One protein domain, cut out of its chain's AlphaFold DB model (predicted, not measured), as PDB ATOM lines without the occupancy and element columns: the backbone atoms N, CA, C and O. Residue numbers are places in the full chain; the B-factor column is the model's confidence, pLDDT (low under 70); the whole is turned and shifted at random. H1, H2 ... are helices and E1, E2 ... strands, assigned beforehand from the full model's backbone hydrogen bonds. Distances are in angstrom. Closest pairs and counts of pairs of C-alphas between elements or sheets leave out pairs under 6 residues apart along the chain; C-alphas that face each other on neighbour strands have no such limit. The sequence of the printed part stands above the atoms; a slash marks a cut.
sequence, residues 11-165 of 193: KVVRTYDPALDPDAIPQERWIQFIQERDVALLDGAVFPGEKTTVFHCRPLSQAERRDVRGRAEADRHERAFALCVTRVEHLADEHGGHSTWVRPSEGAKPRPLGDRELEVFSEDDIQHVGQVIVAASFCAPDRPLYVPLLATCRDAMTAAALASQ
ATOM      1  N   LYS A  11     111.773 143.451 144.358       95.75
ATOM      2  CA  LYS A  11     111.197 143.704 143.041       95.75
ATOM      3  C   LYS A  11     111.693 145.039 142.502       95.75
ATOM      4  O   LYS A  11     111.885 145.978 143.270       95.75
ATOM      5  N   VAL A  12     111.882 145.113 141.193       96.38
ATOM      6  CA  VAL A  12     112.239 146.336 140.475       96.38
ATOM      7  C   VAL A  12     111.307 146.479 139.281       96.38
ATOM      8  O   VAL A  12     111.101 145.523 138.541       96.38
ATOM      9  N   VAL A  13     110.765 147.678 139.098       95.75
ATOM     10  CA  VAL A  13     110.083 148.115 137.874       95.75
ATOM     11  C   VAL A  13     110.865 149.310 137.344       95.75
ATOM     12  O   VAL A  13     111.363 150.126 138.132       95.75
ATOM     13  N   ARG A  14     111.015 149.416 136.023       93.44
ATOM     14  CA  ARG A  14     111.674 150.581 135.426       93.44
ATOM     15  C   ARG A  14     110.858 151.839 135.718       93.44
ATOM     16  O   ARG A  14     109.651 151.865 135.527       93.44
ATOM     17  N   THR A  15     111.535 152.925 136.086       90.19
ATOM     18  CA  THR A  15     110.929 154.268 136.216       90.19
ATOM     19  C   THR A  15     110.246 154.759 134.936       90.19
ATOM     20  O   THR A  15     109.496 155.713 134.982       90.19
ATOM     21  N   TYR A  16     110.517 154.161 133.785       86.44
ATOM     22  CA  TYR A  16     109.920 154.528 132.500       86.44
ATOM     23  C   TYR A  16     109.381 153.280 131.800       86.44
ATOM     24  O   TYR A  16     109.473 153.149 130.583       86.44
ATOM     25  N   ASP A  17     108.872 152.326 132.585       91.81
ATOM     26  CA  ASP A  17     108.190 151.170 132.022       91.81
ATOM     27  C   ASP A  17     107.024 151.648 131.131       91.81
ATOM     28  O   ASP A  17     106.230 152.481 131.575       91.81
ATOM     29  N   PRO A  18     106.929 151.175 129.875       89.19
ATOM     30  CA  PRO A  18     105.951 151.677 128.910       89.19
ATOM     31  C   PRO A  18     104.498 151.409 129.320       89.19
ATOM     32  O   PRO A  18     103.602 152.100 128.838       89.19
ATOM     33  N   ALA A  19     104.257 150.447 130.217       91.81
ATOM     34  CA  ALA A  19     102.930 150.164 130.746       91.81
ATOM     35  C   ALA A  19     102.475 151.192 131.794       91.81
ATOM     36  O   ALA A  19     101.288 151.244 132.113       91.81
ATOM     37  N   LEU A  20     103.386 151.997 132.356       92.50
ATOM     38  CA  LEU A  20     103.043 153.001 133.360       92.50
ATOM     39  C   LEU A  20     102.394 154.227 132.722       92.50
ATOM     40  O   LEU A  20     102.924 154.811 131.777       92.50
ATOM     41  N   ASP A  21     101.284 154.661 133.310       91.31
ATOM     42  CA  ASP A  21     100.675 155.952 133.032       91.31
ATOM     43  C   ASP A  21     101.245 156.998 134.009       91.31
ATOM     44  O   ASP A  21     100.813 157.060 135.165       91.31
ATOM     45  N   PRO A  22     102.217 157.834 133.589       85.00
ATOM     46  CA  PRO A  22     102.821 158.821 134.479       85.00
ATOM     47  C   PRO A  22     101.819 159.888 134.933       85.00
ATOM     48  O   PRO A  22     102.018 160.489 135.984       85.00
ATOM     49  N   ASP A  23     100.738 160.113 134.176       86.56
ATOM     50  CA  ASP A  23      99.698 161.075 134.542       86.56
ATOM     51  C   ASP A  23      98.770 160.533 135.641       86.56
ATOM     52  O   ASP A  23      98.109 161.311 136.332       86.56
ATOM     53  N   ALA A  24      98.735 159.211 135.828       89.81
ATOM     54  CA  ALA A  24      97.966 158.550 136.877       89.81
ATOM     55  C   ALA A  24      98.705 158.498 138.228       89.81
ATOM     56  O   ALA A  24      98.107 158.108 139.235       89.81
ATOM     57  N   ILE A  25      99.987 158.886 138.280       90.06
ATOM     58  CA  ILE A  25     100.802 158.842 139.502       90.06
ATOM     59  C   ILE A  25     100.928 160.249 140.088       90.06
ATOM     60  O   ILE A  25     101.587 161.100 139.489       90.06
ATOM     61  N   PRO A  26     100.377 160.509 141.289       92.31
ATOM     62  CA  PRO A  26     100.640 161.755 142.000       92.31
ATOM     63  C   PRO A  26     102.143 161.984 142.178       92.31
ATOM     64  O   PRO A  26     102.889 161.045 142.471       92.31
ATOM     65  N   GLN A  27     102.595 163.232 142.043       88.69
ATOM     66  CA  GLN A  27     104.020 163.574 142.079       88.69
ATOM     67  C   GLN A  27     104.703 163.091 143.368       88.69
ATOM     68  O   GLN A  27     105.831 162.600 143.328       88.69
ATOM     69  N   GLU A  28     104.019 163.172 144.509       92.75
ATOM     70  CA  GLU A  28     104.520 162.712 145.804       92.75
ATOM     71  C   GLU A  28     104.750 161.197 145.803       92.75
ATOM     72  O   GLU A  28     105.797 160.723 146.250       92.75
ATOM     73  N   ARG A  29     103.805 160.438 145.232       92.75
ATOM     74  CA  ARG A  29     103.893 158.977 145.101       92.75
ATOM     75  C   ARG A  29     105.010 158.582 144.136       92.75
ATOM     76  O   ARG A  29     105.718 157.613 144.392       92.75
ATOM     77  N   TRP A  30     105.224 159.364 143.078       89.88
ATOM     78  CA  TRP A  30     106.330 159.168 142.141       89.88
ATOM     79  C   TRP A  30     107.699 159.394 142.789       89.88
ATOM     80  O   TRP A  30     108.600 158.566 142.656       89.88
ATOM     81  N   ILE A  31     107.851 160.489 143.540       88.94
ATOM     82  CA  ILE A  31     109.073 160.778 144.304       88.94
ATOM     83  C   ILE A  31     109.339 159.648 145.300       88.94
ATOM     84  O   ILE A  31     110.463 159.144 145.370       88.94
ATOM     85  N   GLN A  32     108.304 159.209 146.022       89.69
ATOM     86  CA  GLN A  32     108.414 158.106 146.966       89.69
ATOM     87  C   GLN A  32     108.810 156.801 146.263       89.69
ATOM     88  O   GLN A  32     109.699 156.100 146.739       89.69
ATOM     89  N   PHE A  33     108.237 156.501 145.094       90.81
ATOM     90  CA  PHE A  33     108.629 155.342 144.294       90.81
ATOM     91  C   PHE A  33     110.106 155.398 143.888       90.81
ATOM     92  O   PHE A  33     110.821 154.414 144.057       90.81
ATOM     93  N   ILE A  34     110.601 156.539 143.407       87.38
ATOM     94  CA  ILE A  34     112.011 156.684 143.008       87.38
ATOM     95  C   ILE A  34     112.956 156.462 144.200       87.38
ATOM     96  O   ILE A  34     113.997 155.819 144.044       87.38
ATOM     97  N   GLN A  35     112.593 156.976 145.378       84.81
ATOM     98  CA  GLN A  35     113.398 156.887 146.600       84.81
ATOM     99  C   GLN A  35     113.345 155.500 147.249       84.81
ATOM    100  O   GLN A  35     114.350 154.980 147.726       84.81
ATOM    101  N   GLU A  36     112.167 154.887 147.300       87.06
ATOM    102  CA  GLU A  36     111.967 153.638 148.029       87.06
ATOM    103  C   GLU A  36     112.063 152.397 147.152       87.06
ATOM    104  O   GLU A  36     112.279 151.305 147.687       87.06
ATOM    105  N   ARG A  37     111.896 152.569 145.835       89.31
ATOM    106  CA  ARG A  37     111.761 151.506 144.829       89.31
ATOM    107  C   ARG A  37     110.709 150.464 145.208       89.31
ATOM    108  O   ARG A  37     110.846 149.287 144.884       89.31
ATOM    109  N   ASP A  38     109.661 150.902 145.902       90.88
ATOM    110  CA  ASP A  38     108.540 150.051 146.281       90.88
ATOM    111  C   ASP A  38     107.522 149.983 145.142       90.88
ATOM    112  O   ASP A  38     106.840 150.957 144.833       90.88
ATOM    113  N   VAL A  39     107.421 148.812 144.516       93.00
ATOM    114  CA  VAL A  39     106.532 148.576 143.373       93.00
ATOM    115  C   VAL A  39     105.049 148.720 143.725       93.00
ATOM    116  O   VAL A  39     104.268 149.044 142.840       93.00
ATOM    117  N   ALA A  40     104.654 148.569 144.997       92.62
ATOM    118  CA  ALA A  40     103.268 148.792 145.427       92.62
ATOM    119  C   ALA A  40     102.838 150.265 145.270       92.62
ATOM    120  O   ALA A  40     101.656 150.599 145.158       92.62
ATOM    121  N   LEU A  41     103.800 151.192 145.195       91.31
ATOM    122  CA  LEU A  41     103.529 152.599 144.899       91.31
ATOM    123  C   LEU A  41     103.126 152.835 143.435       91.31
ATOM    124  O   LEU A  41     102.754 153.953 143.099       91.31
ATOM    125  N   LEU A  42     103.152 151.812 142.582       93.00
ATOM    126  CA  LEU A  42     102.695 151.891 141.194       93.00
ATOM    127  C   LEU A  42     101.292 151.297 140.994       93.00
ATOM    128  O   LEU A  42     100.743 151.377 139.896       93.00
ATOM    129  N   ASP A  43     100.680 150.736 142.042       89.50
ATOM    130  CA  ASP A  43      99.346 150.140 141.951       89.50
ATOM    131  C   ASP A  43      98.312 151.170 141.473       89.50
ATOM    132  O   ASP A  43      98.165 152.249 142.067       89.50
ATOM    133  N   GLY A  44      97.589 150.809 140.408       88.50
ATOM    134  CA  GLY A  44      96.567 151.641 139.766       88.50
ATOM    135  C   GLY A  44      97.097 152.642 138.735       88.50
ATOM    136  O   GLY A  44      96.294 153.336 138.122       88.50
ATOM    137  N   ALA A  45      98.411 152.702 138.516       91.88
ATOM    138  CA  ALA A  45      99.043 153.623 137.575       91.88
ATOM    139  C   ALA A  45      99.550 152.951 136.293       91.88
ATOM    140  O   ALA A  45     100.558 153.345 135.712       91.88
ATOM    141  N   VAL A  46      98.861 151.894 135.879       92.81
ATOM    142  CA  VAL A  46      99.165 151.129 134.671       92.81
ATOM    143  C   VAL A  46      98.088 151.442 133.639       92.81
ATOM    144  O   VAL A  46      96.909 151.526 133.995       92.81
ATOM    145  N   PHE A  47      98.469 151.625 132.373       89.38
ATOM    146  CA  PHE A  47      97.502 151.815 131.294       89.38
ATOM    147  C   PHE A  47      96.504 150.639 131.244       89.38
ATOM    148  O   PHE A  47      96.882 149.492 131.498       89.38
ATOM    149  N   PRO A  48      95.218 150.880 130.920       90.31
ATOM    150  CA  PRO A  48      94.224 149.812 130.871       90.31
ATOM    151  C   PRO A  48      94.629 148.677 129.923       90.31
ATOM    152  O   PRO A  48      94.845 148.909 128.737       90.31
ATOM    153  N   GLY A  49      94.686 147.448 130.445       89.75
ATOM    154  CA  GLY A  49      95.060 146.248 129.683       89.75
ATOM    155  C   GLY A  49      96.559 145.934 129.664       89.75
ATOM    156  O   GLY A  49      96.920 144.811 129.325       89.75
ATOM    157  N   GLU A  50      97.406 146.868 130.096       92.19
ATOM    158  CA  GLU A  50      98.858 146.699 130.130       92.19
ATOM    159  C   GLU A  50      99.338 146.050 131.436       92.19
ATOM    160  O   GLU A  50      98.625 145.992 132.445       92.19
ATOM    161  N   LYS A  51     100.581 145.555 131.427       93.38
ATOM    162  CA  LYS A  51     101.259 145.017 132.613       93.38
ATOM    163  C   LYS A  51     102.704 145.489 132.663       93.38
ATOM    164  O   LYS A  51     103.448 145.315 131.704       93.38
ATOM    165  N   THR A  52     103.115 146.035 133.805       95.38
ATOM    166  CA  THR A  52     104.502 146.463 134.031       95.38
ATOM    167  C   THR A  52     105.439 145.270 134.081       95.38
ATOM    168  O   THR A  52     105.120 144.277 134.741       95.38
ATOM    169  N   THR A  53     106.623 145.396 133.488       96.62
ATOM    170  CA  THR A  53     107.659 144.367 133.609       96.62
ATOM    171  C   THR A  53     108.253 144.406 135.017       96.62
ATOM    172  O   THR A  53     108.787 145.429 135.455       96.62
ATOM    173  N   VAL A  54     108.168 143.290 135.747       97.56
ATOM    174  CA  VAL A  54     108.629 143.199 137.142       97.56
ATOM    175  C   VAL A  54     109.842 142.283 137.240       97.56
ATOM    176  O   VAL A  54     109.748 141.071 137.059       97.56
ATOM    177  N   PHE A  55     110.986 142.850 137.608       97.94
ATOM    178  CA  PHE A  55     112.230 142.119 137.818       97.94
ATOM    179  C   PHE A  55     112.343 141.680 139.276       97.94
ATOM    180  O   PHE A  55     112.348 142.502 140.192       97.94
ATOM    181  N   HIS A  56     112.464 140.376 139.503       97.00
ATOM    182  CA  HIS A  56     112.732 139.796 140.813       97.00
ATOM    183  C   HIS A  56     114.235 139.607 140.985       97.00
ATOM    184  O   HIS A  56     114.874 138.776 140.323       97.00
ATOM    185  N   CYS A  57     114.793 140.358 141.919       96.12
ATOM    186  CA  CYS A  57     116.221 140.476 142.137       96.12
ATOM    187  C   CYS A  57     116.602 140.022 143.545       96.12
ATOM    188  O   CYS A  57     115.784 139.982 144.465       96.12
ATOM    189  N   ARG A  58     117.886 139.734 143.730       94.62
ATOM    190  CA  ARG A  58     118.518 139.584 145.046       94.62
ATOM    191  C   ARG A  58     119.690 140.556 145.183       94.62
ATOM    192  O   ARG A  58     120.219 141.017 144.177       94.62
ATOM    193  N   PRO A  59     120.144 140.869 146.402       94.00
ATOM    194  CA  PRO A  59     121.368 141.624 146.594       94.00
ATOM    195  C   PRO A  59     122.589 140.795 146.183       94.00
ATOM    196  O   PRO A  59     122.607 139.563 146.293       94.00
ATOM    197  N   LEU A  60     123.648 141.501 145.791       94.56
ATOM    198  CA  LEU A  60     124.974 140.932 145.586       94.56
ATOM    199  C   LEU A  60     125.525 140.421 146.924       94.56
ATOM    200  O   LEU A  60     125.545 141.145 147.934       94.56
ATOM    201  N   SER A  61     126.037 139.194 146.908       93.50
ATOM    202  CA  SER A  61     126.867 138.624 147.969       93.50
ATOM    203  C   SER A  61     128.193 139.379 148.102       93.50
ATOM    204  O   SER A  61     128.577 140.172 147.242       93.50
ATOM    205  N   GLN A  62     128.944 139.126 149.175       93.25
ATOM    206  CA  GLN A  62     130.225 139.802 149.391       93.25
ATOM    207  C   GLN A  62     131.241 139.531 148.267       93.25
ATOM    208  O   GLN A  62     131.960 140.447 147.870       93.25
ATOM    209  N   ALA A  63     131.297 138.300 147.748       93.06
ATOM    210  CA  ALA A  63     132.188 137.943 146.644       93.06
ATOM    211  C   ALA A  63     131.786 138.663 145.347       93.06
ATOM    212  O   ALA A  63     132.623 139.282 144.696       93.06
ATOM    213  N   GLU A  64     130.492 138.677 145.031       95.62
ATOM    214  CA  GLU A  64     129.951 139.361 143.851       95.62
ATOM    215  C   GLU A  64     130.143 140.880 143.923       95.62
ATOM    216  O   GLU A  64     130.483 141.511 142.928       95.62
ATOM    217  N   ARG A  65     130.020 141.484 145.113       95.62
ATOM    218  CA  ARG A  65     130.330 142.911 145.312       95.62
ATOM    219  C   ARG A  65     131.779 143.244 144.966       95.62
ATOM    220  O   ARG A  65     132.033 144.342 144.478       95.62
ATOM    221  N   ARG A  66     132.729 142.342 145.242       95.38
ATOM    222  CA  ARG A  66     134.142 142.546 144.880       95.38
ATOM    223  C   ARG A  66     134.331 142.499 143.363       95.38
ATOM    224  O   ARG A  66     134.993 143.386 142.840       95.38
ATOM    225  N   ASP A  67     133.703 141.536 142.682       94.69
ATOM    226  CA  ASP A  67     133.727 141.417 141.210       94.69
ATOM    227  C   ASP A  67     133.120 142.656 140.532       94.69
ATOM    228  O   ASP A  67     133.741 143.278 139.677       94.69
ATOM    229  N   VAL A  68     131.943 143.092 140.983       96.06
ATOM    230  CA  VAL A  68     131.235 144.260 140.433       96.06
ATOM    231  C   VAL A  68     132.002 145.572 140.676       96.06
ATOM    232  O   VAL A  68     132.049 146.435 139.801       96.06
ATOM    233  N   ARG A  69     132.650 145.748 141.838       94.12
ATOM    234  CA  ARG A  69     133.370 146.993 142.175       94.12
ATOM    235  C   ARG A  69     134.579 147.260 141.271       94.12
ATOM    236  O   ARG A  69     134.890 148.423 141.042       94.12
ATOM    237  N   GLY A  70     135.244 146.215 140.780       89.25
ATOM    238  CA  GLY A  70     136.444 146.339 139.947       89.25
ATOM    239  C   GLY A  70     136.189 146.783 138.504       89.25
ATOM    240  O   GLY A  70     137.146 146.918 137.749       89.25
ATOM    241  N   ARG A  71     134.926 146.982 138.107       92.50
ATOM    242  CA  ARG A  71     134.524 147.238 136.718       92.50
ATOM    243  C   ARG A  71     134.208 148.708 136.446       92.50
ATOM    244  O   ARG A  71     133.855 149.460 137.368       92.50
ATOM    245  N   ALA A  72     134.302 149.077 135.165       91.81
ATOM    246  CA  ALA A  72     133.774 150.330 134.630       91.81
ATOM    247  C   ALA A  72     132.258 150.430 134.874       91.81
ATOM    248  O   ALA A  72     131.606 149.431 135.162       91.81
ATOM    249  N   GLU A  73     131.692 151.636 134.816       83.06
ATOM    250  CA  GLU A  73     130.309 151.872 135.253       83.06
ATOM    251  C   GLU A  73     129.260 151.098 134.437       83.06
ATOM    252  O   GLU A  73     128.404 150.451 135.037       83.06
ATOM    253  N   ALA A  74     129.355 151.093 133.105       81.44
ATOM    254  CA  ALA A  74     128.431 150.345 132.245       81.44
ATOM    255  C   ALA A  74     128.520 148.827 132.502       81.44
ATOM    256  O   ALA A  74     127.521 148.182 132.832       81.44
ATOM    257  N   ASP A  75     129.741 148.285 132.490       94.31
ATOM    258  CA  ASP A  75     130.016 146.868 132.769       94.31
ATOM    259  C   ASP A  75     129.586 146.456 134.183       94.31
ATOM    260  O   ASP A  75     129.269 145.297 134.452       94.31
ATOM    261  N   ARG A  76     129.607 147.394 135.136       95.69
ATOM    262  CA  ARG A  76     129.211 147.157 136.525       95.69
ATOM    263  C   ARG A  76     127.722 146.850 136.627       95.69
ATOM    264  O   ARG A  76     127.357 145.938 137.372       95.69
ATOM    265  N   HIS A  77     126.877 147.619 135.942       96.31
ATOM    266  CA  HIS A  77     125.426 147.438 135.993       96.31
ATOM    267  C   HIS A  77     125.011 146.158 135.279       96.31
ATOM    268  O   HIS A  77     124.307 145.343 135.877       96.31
ATOM    269  N   GLU A  78     125.545 145.924 134.082       97.00
ATOM    270  CA  GLU A  78     125.330 144.677 133.353       97.00
ATOM    271  C   GLU A  78     125.766 143.467 134.181       97.00
ATOM    272  O   GLU A  78     124.997 142.524 134.381       97.00
ATOM    273  N   ARG A  79     126.958 143.523 134.790       96.94
ATOM    274  CA  ARG A  79     127.438 142.434 135.644       96.94
ATOM    275  C   ARG A  79     126.527 142.188 136.843       96.94
ATOM    276  O   ARG A  79     126.289 141.036 137.209       96.94
ATOM    277  N   ALA A  80     126.029 143.246 137.478       97.25
ATOM    278  CA  ALA A  80     125.106 143.125 138.599       97.25
ATOM    279  C   ALA A  80     123.767 142.506 138.166       97.25
ATOM    280  O   ALA A  80     123.273 141.605 138.849       97.25
ATOM    281  N   PHE A  81     123.227 142.935 137.023       97.62
ATOM    282  CA  PHE A  81     122.029 142.369 136.408       97.62
ATOM    283  C   PHE A  81     122.206 140.868 136.152       97.62
ATOM    284  O   PHE A  81     121.477 140.046 136.718       97.62
ATOM    285  N   ALA A  82     123.264 140.513 135.416       96.88
ATOM    286  CA  ALA A  82     123.606 139.145 135.061       96.88
ATOM    287  C   ALA A  82     123.775 138.247 136.289       96.88
ATOM    288  O   ALA A  82     123.494 137.057 136.224       96.88
ATOM    289  N   LEU A  83     124.217 138.771 137.436       95.69
ATOM    290  CA  LEU A  83     124.382 138.001 138.673       95.69
ATOM    291  C   LEU A  83     123.093 137.854 139.489       95.69
ATOM    292  O   LEU A  83     122.909 136.830 140.152       95.69
ATOM    293  N   CYS A  84     122.188 138.829 139.461       96.19
ATOM    294  CA  CYS A  84     121.182 138.973 140.519       96.19
ATOM    295  C   CYS A  84     119.723 138.887 140.080       96.19
ATOM    296  O   CYS A  84     118.876 138.673 140.951       96.19
ATOM    297  N   VAL A  85     119.407 139.002 138.789       96.94
ATOM    298  CA  VAL A  85     118.035 138.773 138.311       96.94
ATOM    299  C   VAL A  85     117.720 137.279 138.372       96.94
ATOM    300  O   VAL A  85     118.517 136.439 137.956       96.94
ATOM    301  N   THR A  86     116.580 136.928 138.961       95.62
ATOM    302  CA  THR A  86     116.175 135.530 139.206       95.62
ATOM    303  C   THR A  86     114.912 135.138 138.454       95.62
ATOM    304  O   THR A  86     114.751 133.979 138.076       95.62
ATOM    305  N   ARG A  87     114.023 136.102 138.227       96.50
ATOM    306  CA  ARG A  87     112.756 135.939 137.521       96.50
ATOM    307  C   ARG A  87     112.315 137.299 136.999       96.50
ATOM    308  O   ARG A  87     112.578 138.308 137.649       96.50
ATOM    309  N   VAL A  88     111.638 137.316 135.863       97.69
ATOM    310  CA  VAL A  88     110.998 138.506 135.308       97.69
ATOM    311  C   VAL A  88     109.559 138.151 134.966       97.69
ATOM    312  O   VAL A  88     109.304 137.172 134.269       97.69
ATOM    313  N   GLU A  89     108.620 138.909 135.516       97.56
ATOM    314  CA  GLU A  89     107.194 138.776 135.230       97.56
ATOM    315  C   GLU A  89     106.779 139.815 134.194       97.56
ATOM    316  O   GLU A  89     107.283 140.939 134.196       97.56
ATOM    317  N   HIS A  90     105.828 139.432 133.342       96.31
ATOM    318  CA  HIS A  90     105.231 140.296 132.322       96.31
ATOM    319  C   HIS A  90     106.220 140.851 131.292       96.31
ATOM    320  O   HIS A  90     105.982 141.915 130.725       96.31
ATOM    321  N   LEU A  91     107.296 140.111 131.021       95.75
ATOM    322  CA  LEU A  91     108.257 140.468 129.987       95.75
ATOM    323  C   LEU A  91     107.548 140.473 128.630       95.75
ATOM    324  O   LEU A  91     107.005 139.441 128.224       95.75
ATOM    325  N   ALA A  92     107.526 141.631 127.974       90.88
ATOM    326  CA  ALA A  92     106.920 141.784 126.659       90.88
ATOM    327  C   ALA A  92     107.629 140.884 125.637       90.88
ATOM    328  O   ALA A  92     108.858 140.823 125.612       90.88
ATOM    329  N   ASP A  93     106.852 140.183 124.819       88.81
ATOM    330  CA  ASP A  93     107.367 139.450 123.666       88.81
ATOM    331  C   ASP A  93     107.237 140.278 122.375       88.81
ATOM    332  O   ASP A  93     106.563 141.311 122.325       88.81
ATOM    333  N   GLU A  94     107.891 139.822 121.306       85.12
ATOM    334  CA  GLU A  94     107.872 140.491 119.996       85.12
ATOM    335  C   GLU A  94     106.481 140.511 119.334       85.12
ATOM    336  O   GLU A  94     106.259 141.232 118.360       85.12
ATOM    337  N   HIS A  95     105.529 139.729 119.843       86.81
ATOM    338  CA  HIS A  95     104.173 139.593 119.319       86.81
ATOM    339  C   HIS A  95     103.132 140.350 120.158       86.81
ATOM    340  O   HIS A  95     101.931 140.205 119.919       86.81
ATOM    341  N   GLY A  96     103.572 141.175 121.114       82.81
ATOM    342  CA  GLY A  96     102.695 141.950 121.995       82.81
ATOM    343  C   GLY A  96     102.046 141.129 123.114       82.81
ATOM    344  O   GLY A  96     101.132 141.608 123.781       82.81
ATOM    345  N   GLY A  97     102.486 139.891 123.318       90.56
ATOM    346  CA  GLY A  97     102.169 139.091 124.489       90.56
ATOM    347  C   GLY A  97     103.117 139.373 125.656       90.56
ATOM    348  O   GLY A  97     104.038 140.189 125.593       90.56
ATOM    349  N   HIS A  98     102.863 138.677 126.764       93.44
ATOM    350  CA  HIS A  98     103.680 138.758 127.967       93.44
ATOM    351  C   HIS A  98     104.070 137.362 128.426       93.44
ATOM    352  O   HIS A  98     103.219 136.485 128.598       93.44
ATOM    353  N   SER A  99     105.348 137.186 128.729       95.31
ATOM    354  CA  SER A  99     105.898 135.937 129.234       95.31
ATOM    355  C   SER A  99     106.448 136.096 130.653       95.31
ATOM    356  O   SER A  99     106.615 137.199 131.183       95.31
ATOM    357  N   THR A 100     106.681 134.964 131.315       96.88
ATOM    358  CA  THR A 100     107.482 134.924 132.542       96.88
ATOM    359  C   THR A 100     108.816 134.298 132.197       96.88
ATOM    360  O   THR A 100     108.869 133.136 131.797       96.88
ATOM    361  N   TRP A 101     109.886 135.054 132.390       96.38
ATOM    362  CA  TRP A 101     111.237 134.534 132.279       96.38
ATOM    363  C   TRP A 101     111.712 134.086 133.659       96.38
ATOM    364  O   TRP A 101     111.575 134.804 134.652       96.38
ATOM    365  N   VAL A 102     112.275 132.887 133.744       95.44
ATOM    366  CA  VAL A 102     112.892 132.373 134.968       95.44
ATOM    367  C   VAL A 102     114.345 132.097 134.654       95.44
ATOM    368  O   VAL A 102     114.651 131.487 133.631       95.44
ATOM    369  N   ARG A 103     115.235 132.533 135.547       93.88
ATOM    370  CA  ARG A 103     116.660 132.301 135.380       93.88
ATOM    371  C   ARG A 103     116.929 130.806 135.192       93.88
ATOM    372  O   ARG A 103     116.554 130.030 136.076       93.88
ATOM    373  N   PRO A 104     117.630 130.400 134.120       90.50
ATOM    374  CA  PRO A 104     118.075 129.023 133.969       90.50
ATOM    375  C   PRO A 104     118.927 128.612 135.178       90.50
ATOM    376  O   PRO A 104     119.938 129.244 135.495       90.50
ATOM    377  N   SER A 105     118.499 127.585 135.913       77.38
ATOM    378  CA  SER A 105     119.229 127.108 137.087       77.38
ATOM    379  C   SER A 105     120.361 126.169 136.664       77.38
ATOM    380  O   SER A 105     120.145 124.969 136.500       77.38
ATOM    381  N   GLU A 106     121.583 126.679 136.520       61.16
ATOM    382  CA  GLU A 106     122.768 125.824 136.364       61.16
ATOM    383  C   GLU A 106     123.289 125.338 137.731       61.16
ATOM    384  O   GLU A 106     124.240 125.874 138.301       61.16
ATOM    385  N   GLY A 107     122.658 124.298 138.282       67.06
ATOM    386  CA  GLY A 107     123.133 123.606 139.486       67.06
ATOM    387  C   GLY A 107     123.034 124.409 140.793       67.06
ATOM    388  O   GLY A 107     122.201 125.296 140.951       67.06
ATOM    389  N   ALA A 108     123.873 124.059 141.777       68.81
ATOM    390  CA  ALA A 108     123.767 124.558 143.157       68.81
ATOM    391  C   ALA A 108     124.254 126.008 143.365       68.81
ATOM    392  O   ALA A 108     124.057 126.570 144.444       68.81
ATOM    393  N   LYS A 109     124.923 126.618 142.378       74.56
ATOM    394  CA  LYS A 109     125.439 127.992 142.467       74.56
ATOM    395  C   LYS A 109     125.020 128.784 141.228       74.56
ATOM    396  O   LYS A 109     125.438 128.409 140.136       74.56
ATOM    397  N   PRO A 110     124.267 129.892 141.377       75.50
ATOM    398  CA  PRO A 110     123.885 130.713 140.238       75.50
ATOM    399  C   PRO A 110     125.139 131.283 139.570       75.50
ATOM    400  O   PRO A 110     125.908 132.010 140.203       75.50
ATOM    401  N   ARG A 111     125.348 130.950 138.298       88.88
ATOM    402  CA  ARG A 111     126.360 131.590 137.453       88.88
ATOM    403  C   ARG A 111     125.806 132.890 136.870       88.88
ATOM    404  O   ARG A 111     124.586 132.983 136.712       88.88
ATOM    405  N   PRO A 112     126.656 133.891 136.567       93.50
ATOM    406  CA  PRO A 112     126.231 135.046 135.780       93.50
ATOM    407  C   PRO A 112     125.552 134.590 134.482       93.50
ATOM    408  O   PRO A 112     125.971 133.583 133.916       93.50
ATOM    409  N   LEU A 113     124.524 135.316 134.042       94.69
ATOM    410  CA  LEU A 113     123.954 135.142 132.702       94.69
ATOM    411  C   LEU A 113     125.045 135.348 131.643       94.69
ATOM    412  O   LEU A 113     125.890 136.230 131.818       94.69
ATOM    413  N   GLY A 114     125.044 134.516 130.604       94.31
ATOM    414  CA  GLY A 114     125.862 134.719 129.417       94.31
ATOM    415  C   GLY A 114     125.148 135.610 128.403       94.31
ATOM    416  O   GLY A 114     123.978 135.959 128.574       94.31
ATOM    417  N   ASP A 115     125.860 135.957 127.334       95.50
ATOM    418  CA  ASP A 115     125.398 136.910 126.316       95.50
ATOM    419  C   ASP A 115     124.044 136.497 125.722       95.50
ATOM    420  O   ASP A 115     123.116 137.297 125.657       95.50
ATOM    421  N   ARG A 116     123.876 135.203 125.421       94.38
ATOM    422  CA  ARG A 116     122.624 134.654 124.884       94.38
ATOM    423  C   ARG A 116     121.431 134.836 125.826       94.38
ATOM    424  O   ARG A 116     120.312 135.042 125.369       94.38
ATOM    425  N   GLU A 117     121.628 134.707 127.138       95.31
ATOM    426  CA  GLU A 117     120.539 134.954 128.088       95.31
ATOM    427  C   GLU A 117     120.265 136.449 128.273       95.31
ATOM    428  O   GLU A 117     119.141 136.818 128.611       95.31
ATOM    429  N   LEU A 118     121.276 137.300 128.078       96.19
ATOM    430  CA  LEU A 118     121.144 138.752 128.168       96.19
ATOM    431  C   LEU A 118     120.421 139.353 126.959       96.19
ATOM    432  O   LEU A 118     119.683 140.313 127.148       96.19
ATOM    433  N   GLU A 119     120.540 138.754 125.770       95.81
ATOM    434  CA  GLU A 119     119.832 139.164 124.539       95.81
ATOM    435  C   GLU A 119     118.298 139.208 124.683       95.81
ATOM    436  O   GLU A 119     117.618 139.870 123.905       95.81
ATOM    437  N   VAL A 120     117.741 138.533 125.693       95.50
ATOM    438  CA  VAL A 120     116.304 138.561 126.019       95.50
ATOM    439  C   VAL A 120     115.860 139.919 126.582       95.50
ATOM    440  O   VAL A 120     114.671 140.237 126.583       95.50
ATOM    441  N   PHE A 121     116.795 140.718 127.094       95.56
ATOM    442  CA  PHE A 121     116.517 141.976 127.772       95.56
ATOM    443  C   PHE A 121     117.019 143.155 126.951       95.56
ATOM    444  O   PHE A 121     118.067 143.090 126.309       95.56
ATOM    445  N   SER A 122     116.298 144.274 127.014       93.94
ATOM    446  CA  SER A 122     116.802 145.506 126.415       93.94
ATOM    447  C   SER A 122     118.012 146.028 127.196       93.94
ATOM    448  O   SER A 122     118.125 145.823 128.408       93.94
ATOM    449  N   GLU A 123     118.898 146.766 126.529       93.56
ATOM    450  CA  GLU A 123     120.032 147.422 127.193       93.56
ATOM    451  C   GLU A 123     119.561 148.335 128.341       93.56
ATOM    452  O   GLU A 123     120.160 148.362 129.417       93.56
ATOM    453  N   ASP A 124     118.422 149.006 128.159       92.44
ATOM    454  CA  ASP A 124     117.777 149.823 129.186       92.44
ATOM    455  C   ASP A 124     117.371 149.016 130.430       92.44
ATOM    456  O   ASP A 124     117.543 149.489 131.559       92.44
ATOM    457  N   ASP A 125     116.844 147.798 130.249       95.12
ATOM    458  CA  ASP A 125     116.535 146.898 131.367       95.12
ATOM    459  C   ASP A 125     117.809 146.542 132.128       95.12
ATOM    460  O   ASP A 125     117.870 146.692 133.353       95.12
ATOM    461  N   ILE A 126     118.836 146.120 131.392       96.38
ATOM    462  CA  ILE A 126     120.120 145.683 131.938       96.38
ATOM    463  C   ILE A 126     120.757 146.808 132.759       96.38
ATOM    464  O   ILE A 126     121.104 146.610 133.930       96.38
ATOM    465  N   GLN A 127     120.866 148.003 132.180       94.88
ATOM    466  CA  GLN A 127     121.524 149.139 132.816       94.88
ATOM    467  C   GLN A 127     120.733 149.651 134.022       94.88
ATOM    468  O   GLN A 127     121.290 149.789 135.115       94.88
ATOM    469  N   HIS A 128     119.427 149.888 133.878       94.31
ATOM    470  CA  HIS A 128     118.631 150.461 134.961       94.31
ATOM    471  C   HIS A 128     118.439 149.480 136.120       94.31
ATOM    472  O   HIS A 128     118.672 149.826 137.283       94.31
ATOM    473  N   VAL A 129     118.040 148.238 135.838       96.38
ATOM    474  CA  VAL A 129     117.831 147.236 136.891       96.38
ATOM    475  C   VAL A 129     119.171 146.877 137.537       96.38
ATOM    476  O   VAL A 129     119.250 146.778 138.766       96.38
ATOM    477  N   GLY A 130     120.245 146.778 136.748       96.50
ATOM    478  CA  GLY A 130     121.612 146.609 137.238       96.50
ATOM    479  C   GLY A 130     122.035 147.707 138.214       96.50
ATOM    480  O   GLY A 130     122.544 147.420 139.301       96.50
ATOM    481  N   GLN A 131     121.750 148.968 137.890       95.31
ATOM    482  CA  GLN A 131     122.011 150.108 138.765       95.31
ATOM    483  C   GLN A 131     121.234 150.026 140.089       95.31
ATOM    484  O   GLN A 131     121.812 150.243 141.160       95.31
ATOM    485  N   VAL A 132     119.948 149.658 140.048       95.00
ATOM    486  CA  VAL A 132     119.131 149.456 141.259       95.00
ATOM    487  C   VAL A 132     119.710 148.328 142.116       95.00
ATOM    488  O   VAL A 132     119.809 148.476 143.335       95.00
ATOM    489  N   ILE A 133     120.159 147.227 141.503       96.00
ATOM    490  CA  ILE A 133     120.812 146.115 142.209       96.00
ATOM    491  C   ILE A 133     122.098 146.574 142.893       96.00
ATOM    492  O   ILE A 133     122.322 146.231 144.058       96.00
ATOM    493  N   VAL A 134     122.941 147.350 142.208       95.44
ATOM    494  CA  VAL A 134     124.167 147.912 142.789       95.44
ATOM    495  C   VAL A 134     123.816 148.795 143.981       95.44
ATOM    496  O   VAL A 134     124.294 148.540 145.088       95.44
ATOM    497  N   ALA A 135     122.930 149.773 143.802       93.62
ATOM    498  CA  ALA A 135     122.522 150.666 144.878       93.62
ATOM    499  C   ALA A 135     121.961 149.882 146.077       93.62
ATOM    500  O   ALA A 135     122.412 150.074 147.205       93.62
ATOM    501  N   ALA A 136     121.065 148.919 145.841       92.19
ATOM    502  CA  ALA A 136     120.496 148.080 146.892       92.19
ATOM    503  C   ALA A 136     121.559 147.201 147.567       92.19
ATOM    504  O   ALA A 136     121.469 146.902 148.755       92.19
ATOM    505  N   SER A 137     122.596 146.783 146.850       93.81
ATOM    506  CA  SER A 137     123.646 145.935 147.413       93.81
ATOM    507  C   SER A 137     124.653 146.712 148.253       93.81
ATOM    508  O   SER A 137     125.153 146.175 149.239       93.81
ATOM    509  N   PHE A 138     124.968 147.955 147.893       92.19
ATOM    510  CA  PHE A 138     125.968 148.763 148.600       92.19
ATOM    511  C   PHE A 138     125.370 149.749 149.608       92.19
ATOM    512  O   PHE A 138     126.108 150.245 150.459       92.19
ATOM    513  N   CYS A 139     124.062 150.010 149.560       89.50
ATOM    514  CA  CYS A 139     123.391 150.853 150.540       89.50
ATOM    515  C   CYS A 139     123.342 150.171 151.918       89.50
ATOM    516  O   CYS A 139     123.049 148.974 152.036       89.50
ATOM    517  N   ALA A 140     123.652 150.943 152.959       84.88
ATOM    518  CA  ALA A 140     123.528 150.492 154.337       84.88
ATOM    519  C   ALA A 140     122.036 150.307 154.697       84.88
ATOM    520  O   ALA A 140     121.200 151.048 154.181       84.88
ATOM    521  N   PRO A 141     121.670 149.331 155.549       78.12
ATOM    522  CA  PRO A 141     120.264 149.022 155.841       78.12
ATOM    523  C   PRO A 141     119.442 150.185 156.418       78.12
ATOM    524  O   PRO A 141     118.221 150.179 156.303       78.12
ATOM    525  N   ASP A 142     120.107 151.149 157.048       82.12
ATOM    526  CA  ASP A 142     119.555 152.332 157.711       82.12
ATOM    527  C   ASP A 142     119.471 153.566 156.800       82.12
ATOM    528  O   ASP A 142     118.934 154.597 157.205       82.12
ATOM    529  N   ARG A 143     119.995 153.486 155.572       83.62
ATOM    530  CA  ARG A 143     120.011 154.611 154.636       83.62
ATOM    531  C   ARG A 143     118.921 154.479 153.575       83.62
ATOM    532  O   ARG A 143     118.637 153.371 153.115       83.62
ATOM    533  N   PRO A 144     118.328 155.606 153.141       81.38
ATOM    534  CA  PRO A 144     117.448 155.594 151.987       81.38
ATOM    535  C   PRO A 144     118.229 155.142 150.751       81.38
ATOM    536  O   PRO A 144     119.404 155.478 150.562       81.38
ATOM    537  N   LEU A 145     117.567 154.357 149.909       86.31
ATOM    538  CA  LEU A 145     118.135 153.912 148.651       86.31
ATOM    539  C   LEU A 145     118.170 155.104 147.688       86.31
ATOM    540  O   LEU A 145     117.140 155.672 147.354       86.31
ATOM    541  N   TYR A 146     119.358 155.484 147.228       83.88
ATOM    542  CA  TYR A 146     119.497 156.498 146.187       83.88
ATOM    543  C   TYR A 146     119.955 155.833 144.893       83.88
ATOM    544  O   TYR A 146     121.047 155.267 144.836       83.88
ATOM    545  N   VAL A 147     119.109 155.897 143.863       86.25
ATOM    546  CA  VAL A 147     119.419 155.416 142.511       86.25
ATOM    547  C   VAL A 147     119.308 156.609 141.565       86.25
ATOM    548  O   VAL A 147     118.183 157.029 141.280       86.25
ATOM    549  N   PRO A 148     120.430 157.195 141.110       81.69
ATOM    550  CA  PRO A 148     120.369 158.328 140.201       81.69
ATOM    551  C   PRO A 148     119.714 157.905 138.884       81.69
ATOM    552  O   PRO A 148     119.974 156.819 138.381       81.69
ATOM    553  N   LEU A 149     118.866 158.755 138.310       80.56
ATOM    554  CA  LEU A 149     118.257 158.468 137.010       80.56
ATOM    555  C   LEU A 149     119.320 158.548 135.909       80.56
ATOM    556  O   LEU A 149     120.040 159.547 135.817       80.56
ATOM    557  N   LEU A 150     119.398 157.520 135.060       78.88
ATOM    558  CA  LEU A 150     120.283 157.531 133.895       78.88
ATOM    559  C   LEU A 150     119.870 158.647 132.922       78.88
ATOM    560  O   LEU A 150     118.745 159.157 132.955       78.88
ATOM    561  N   ALA A 151     120.795 159.068 132.057       80.12
ATOM    562  CA  ALA A 151     120.480 160.031 131.001       80.12
ATOM    563  C   ALA A 151     119.353 159.509 130.091       80.12
ATOM    564  O   ALA A 151     118.377 160.222 129.880       80.12
ATOM    565  N   THR A 152     119.411 158.232 129.708       76.00
ATOM    566  CA  THR A 152     118.379 157.567 128.897       76.00
ATOM    567  C   THR A 152     117.000 157.606 129.560       76.00
ATOM    568  O   THR A 152     116.011 157.924 128.906       76.00
ATOM    569  N   CYS A 153     116.926 157.415 130.885       74.69
ATOM    570  CA  CYS A 153     115.685 157.585 131.645       74.69
ATOM    571  C   CYS A 153     115.102 158.994 131.485       74.69
ATOM    572  O   CYS A 153     113.891 159.163 131.361       74.69
ATOM    573  N   ARG A 154     115.957 160.022 131.561       78.12
ATOM    574  CA  ARG A 154     115.534 161.427 131.473       78.12
ATOM    575  C   ARG A 154     115.003 161.749 130.082       78.12
ATOM    576  O   ARG A 154     113.967 162.408 129.975       78.12
ATOM    577  N   ASP A 155     115.654 161.232 129.050       79.50
ATOM    578  CA  ASP A 155     115.222 161.403 127.665       79.50
ATOM    579  C   ASP A 155     113.888 160.686 127.415       79.50
ATOM    580  O   ASP A 155     112.955 161.291 126.880       79.50
ATOM    581  N   ALA A 156     113.737 159.451 127.906       77.25
ATOM    582  CA  ALA A 156     112.493 158.687 127.820       77.25
ATOM    583  C   ALA A 156     111.325 159.385 128.537       77.25
ATOM    584  O   ALA A 156     110.240 159.516 127.972       77.25
ATOM    585  N   MET A 157     111.544 159.905 129.750       76.75
ATOM    586  CA  MET A 157     110.527 160.681 130.471       76.75
ATOM    587  C   MET A 157     110.144 161.960 129.719       76.75
ATOM    588  O   MET A 157     108.965 162.307 129.647       76.75
ATOM    589  N   THR A 158     111.121 162.648 129.124       80.81
ATOM    590  CA  THR A 158     110.873 163.852 128.320       80.81
ATOM    591  C   THR A 158     110.035 163.515 127.085       80.81
ATOM    592  O   THR A 158     109.043 164.189 126.801       80.81
ATOM    593  N   ALA A 159     110.371 162.430 126.382       79.50
ATOM    594  CA  ALA A 159     109.614 161.951 125.232       79.50
ATOM    595  C   ALA A 159     108.181 161.533 125.613       79.50
ATOM    596  O   ALA A 159     107.227 161.910 124.928       79.50
ATOM    597  N   ALA A 160     108.011 160.821 126.731       74.44
ATOM    598  CA  ALA A 160     106.705 160.418 127.247       74.44
ATOM    599  C   ALA A 160     105.831 161.630 127.610       74.44
ATOM    600  O   ALA A 160     104.655 161.680 127.237       74.44
ATOM    601  N   ALA A 161     106.412 162.646 128.255       75.88
ATOM    602  CA  ALA A 161     105.724 163.896 128.572       75.88
ATOM    603  C   ALA A 161     105.253 164.623 127.301       75.88
ATOM    604  O   ALA A 161     104.087 165.017 127.205       75.88
ATOM    605  N   LEU A 162     106.115 164.732 126.282       81.19
ATOM    606  CA  LEU A 162     105.753 165.318 124.985       81.19
ATOM    607  C   LEU A 162     104.641 164.521 124.282       81.19
ATOM    608  O   LEU A 162     103.716 165.106 123.715       81.19
ATOM    609  N   ALA A 163     104.692 163.187 124.331       77.56
ATOM    610  CA  ALA A 163     103.657 162.329 123.760       77.56
ATOM    611  C   ALA A 163     102.308 162.478 124.488       77.56
ATOM    612  O   ALA A 163     101.261 162.517 123.835       77.56
ATOM    613  N   SER A 164     102.305 162.599 125.822       73.69
ATOM    614  CA  SER A 164     101.085 162.894 126.589       73.69
ATOM    615  C   SER A 164     100.504 164.262 126.213       73.69
ATOM    616  O   SER A 164      99.320 164.362 125.881       73.69
ATOM    617  N   GLN A 165     101.337 165.307 126.141       77.81
ATOM    618  CA  GLN A 165     100.898 166.646 125.725       77.81
ATOM    619  C   GLN A 165     100.242 166.639 124.338       77.81
ATOM    620  O   GLN A 165      99.164 167.210 124.165       77.81
TER     621      GLN A 165
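This is residues 11 to 165 of the 193 residues of an uncharacterized protein of Sandaracinus amylolyticus (UniProt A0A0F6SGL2). A small antiparallel sheet of three strands, E1, E2 and E3, has the long helix H6 packed on it, and H4 crosses H6 and leads straight into E2. H3 folds against H4 at one end of the domain, while the touching pair H1 and H2 and the separate helix H7 lie towards the other end. The printed part has 155 residues with seven named helices and three named strands, in the order H1 H2 E1 H3 H4 E2 E3 H5 H6 H7; the sheet's order is E1, E2, E3, and the class is mostly helix. The whole is compact, with a radius of gyration of the C-alphas of 15.7 A and spans of 47 by 39 by 25 A.

In the sheet, E1 is residues 54 to 57, 9.5 A long; E2 is residues 85 to 92, 16.4 A, and bends by 70 degrees at residue 89; E3 is residues 98 to 102, 13.2 A. H6, residues 123 to 138, is 22.3 A long, from C-alpha 123 at (120.032, 147.422, 127.193) to C-alpha 138 at (125.968, 148.763, 148.600). H4 is residues 73 to 84, 16.7 A, H3 residues 62 to 69, 10.7 A, and H5 residues 115 to 118, 5.0 A. H1 is residues 27 to 36, 14.0 A, and begins at (104.020, 163.574, 142.079); H2 is residues 39 to 42, 5.5 A. H7, residues 151 to 165, is 21.3 A long and ends at (100.898, 166.646, 125.725).

E1 and E2 are antiparallel, with N 56 and O 87 at 2.8 A. E2 and E3 form a hairpin, with N 88 and O 101 at 2.8 A. Residues 11 to 12 pair antiparallel with residues 55 to 56 of E1. H6 is on the sheet, in two layers, a sheet with a helix on one face; the C-alphas of Cys 57 and Ile 133, the closest of E1 and H6, are 7.3 A apart. H4 only grazes the sheet, with its residues 80 to 84. H4 and H6 touch, about perpendicular at 80 degrees; their closest C-alphas, of His 77 and Gly 130, are 4.1 A apart. H3 and H4 form a helical hairpin at a shallow tilt of 28 degrees, closest at the C-alphas of Val 68 and Arg 76, 5.3 A. H5 and H4 are close but not clearly touching, closest at the C-alphas of Leu 118 and Ala 82, 7.3 A. H1 and H2 touch, closest at the C-alphas of Phe 33 and Leu 41, 5.8 A. H7 and H6 are close but not clearly touching, closest at the C-alphas of Thr 152 and Asp 124, 7.8 A; H7 and H1 are apart. Every O i to N i+4 pair is within hydrogen-bond range in H1, H3, H4, H6 and H7; H2 and H5 are too short for such a pair.

The two C-alphas farthest apart, of Ala 108 and Gln 165, are 51.0 A apart. The printed part has no cut. The links H2 to E1, E3 to H5 and H6 to H7 are long. Mean pLDDT of the printed part is 89.9, and residues 106 to 108 are under 70.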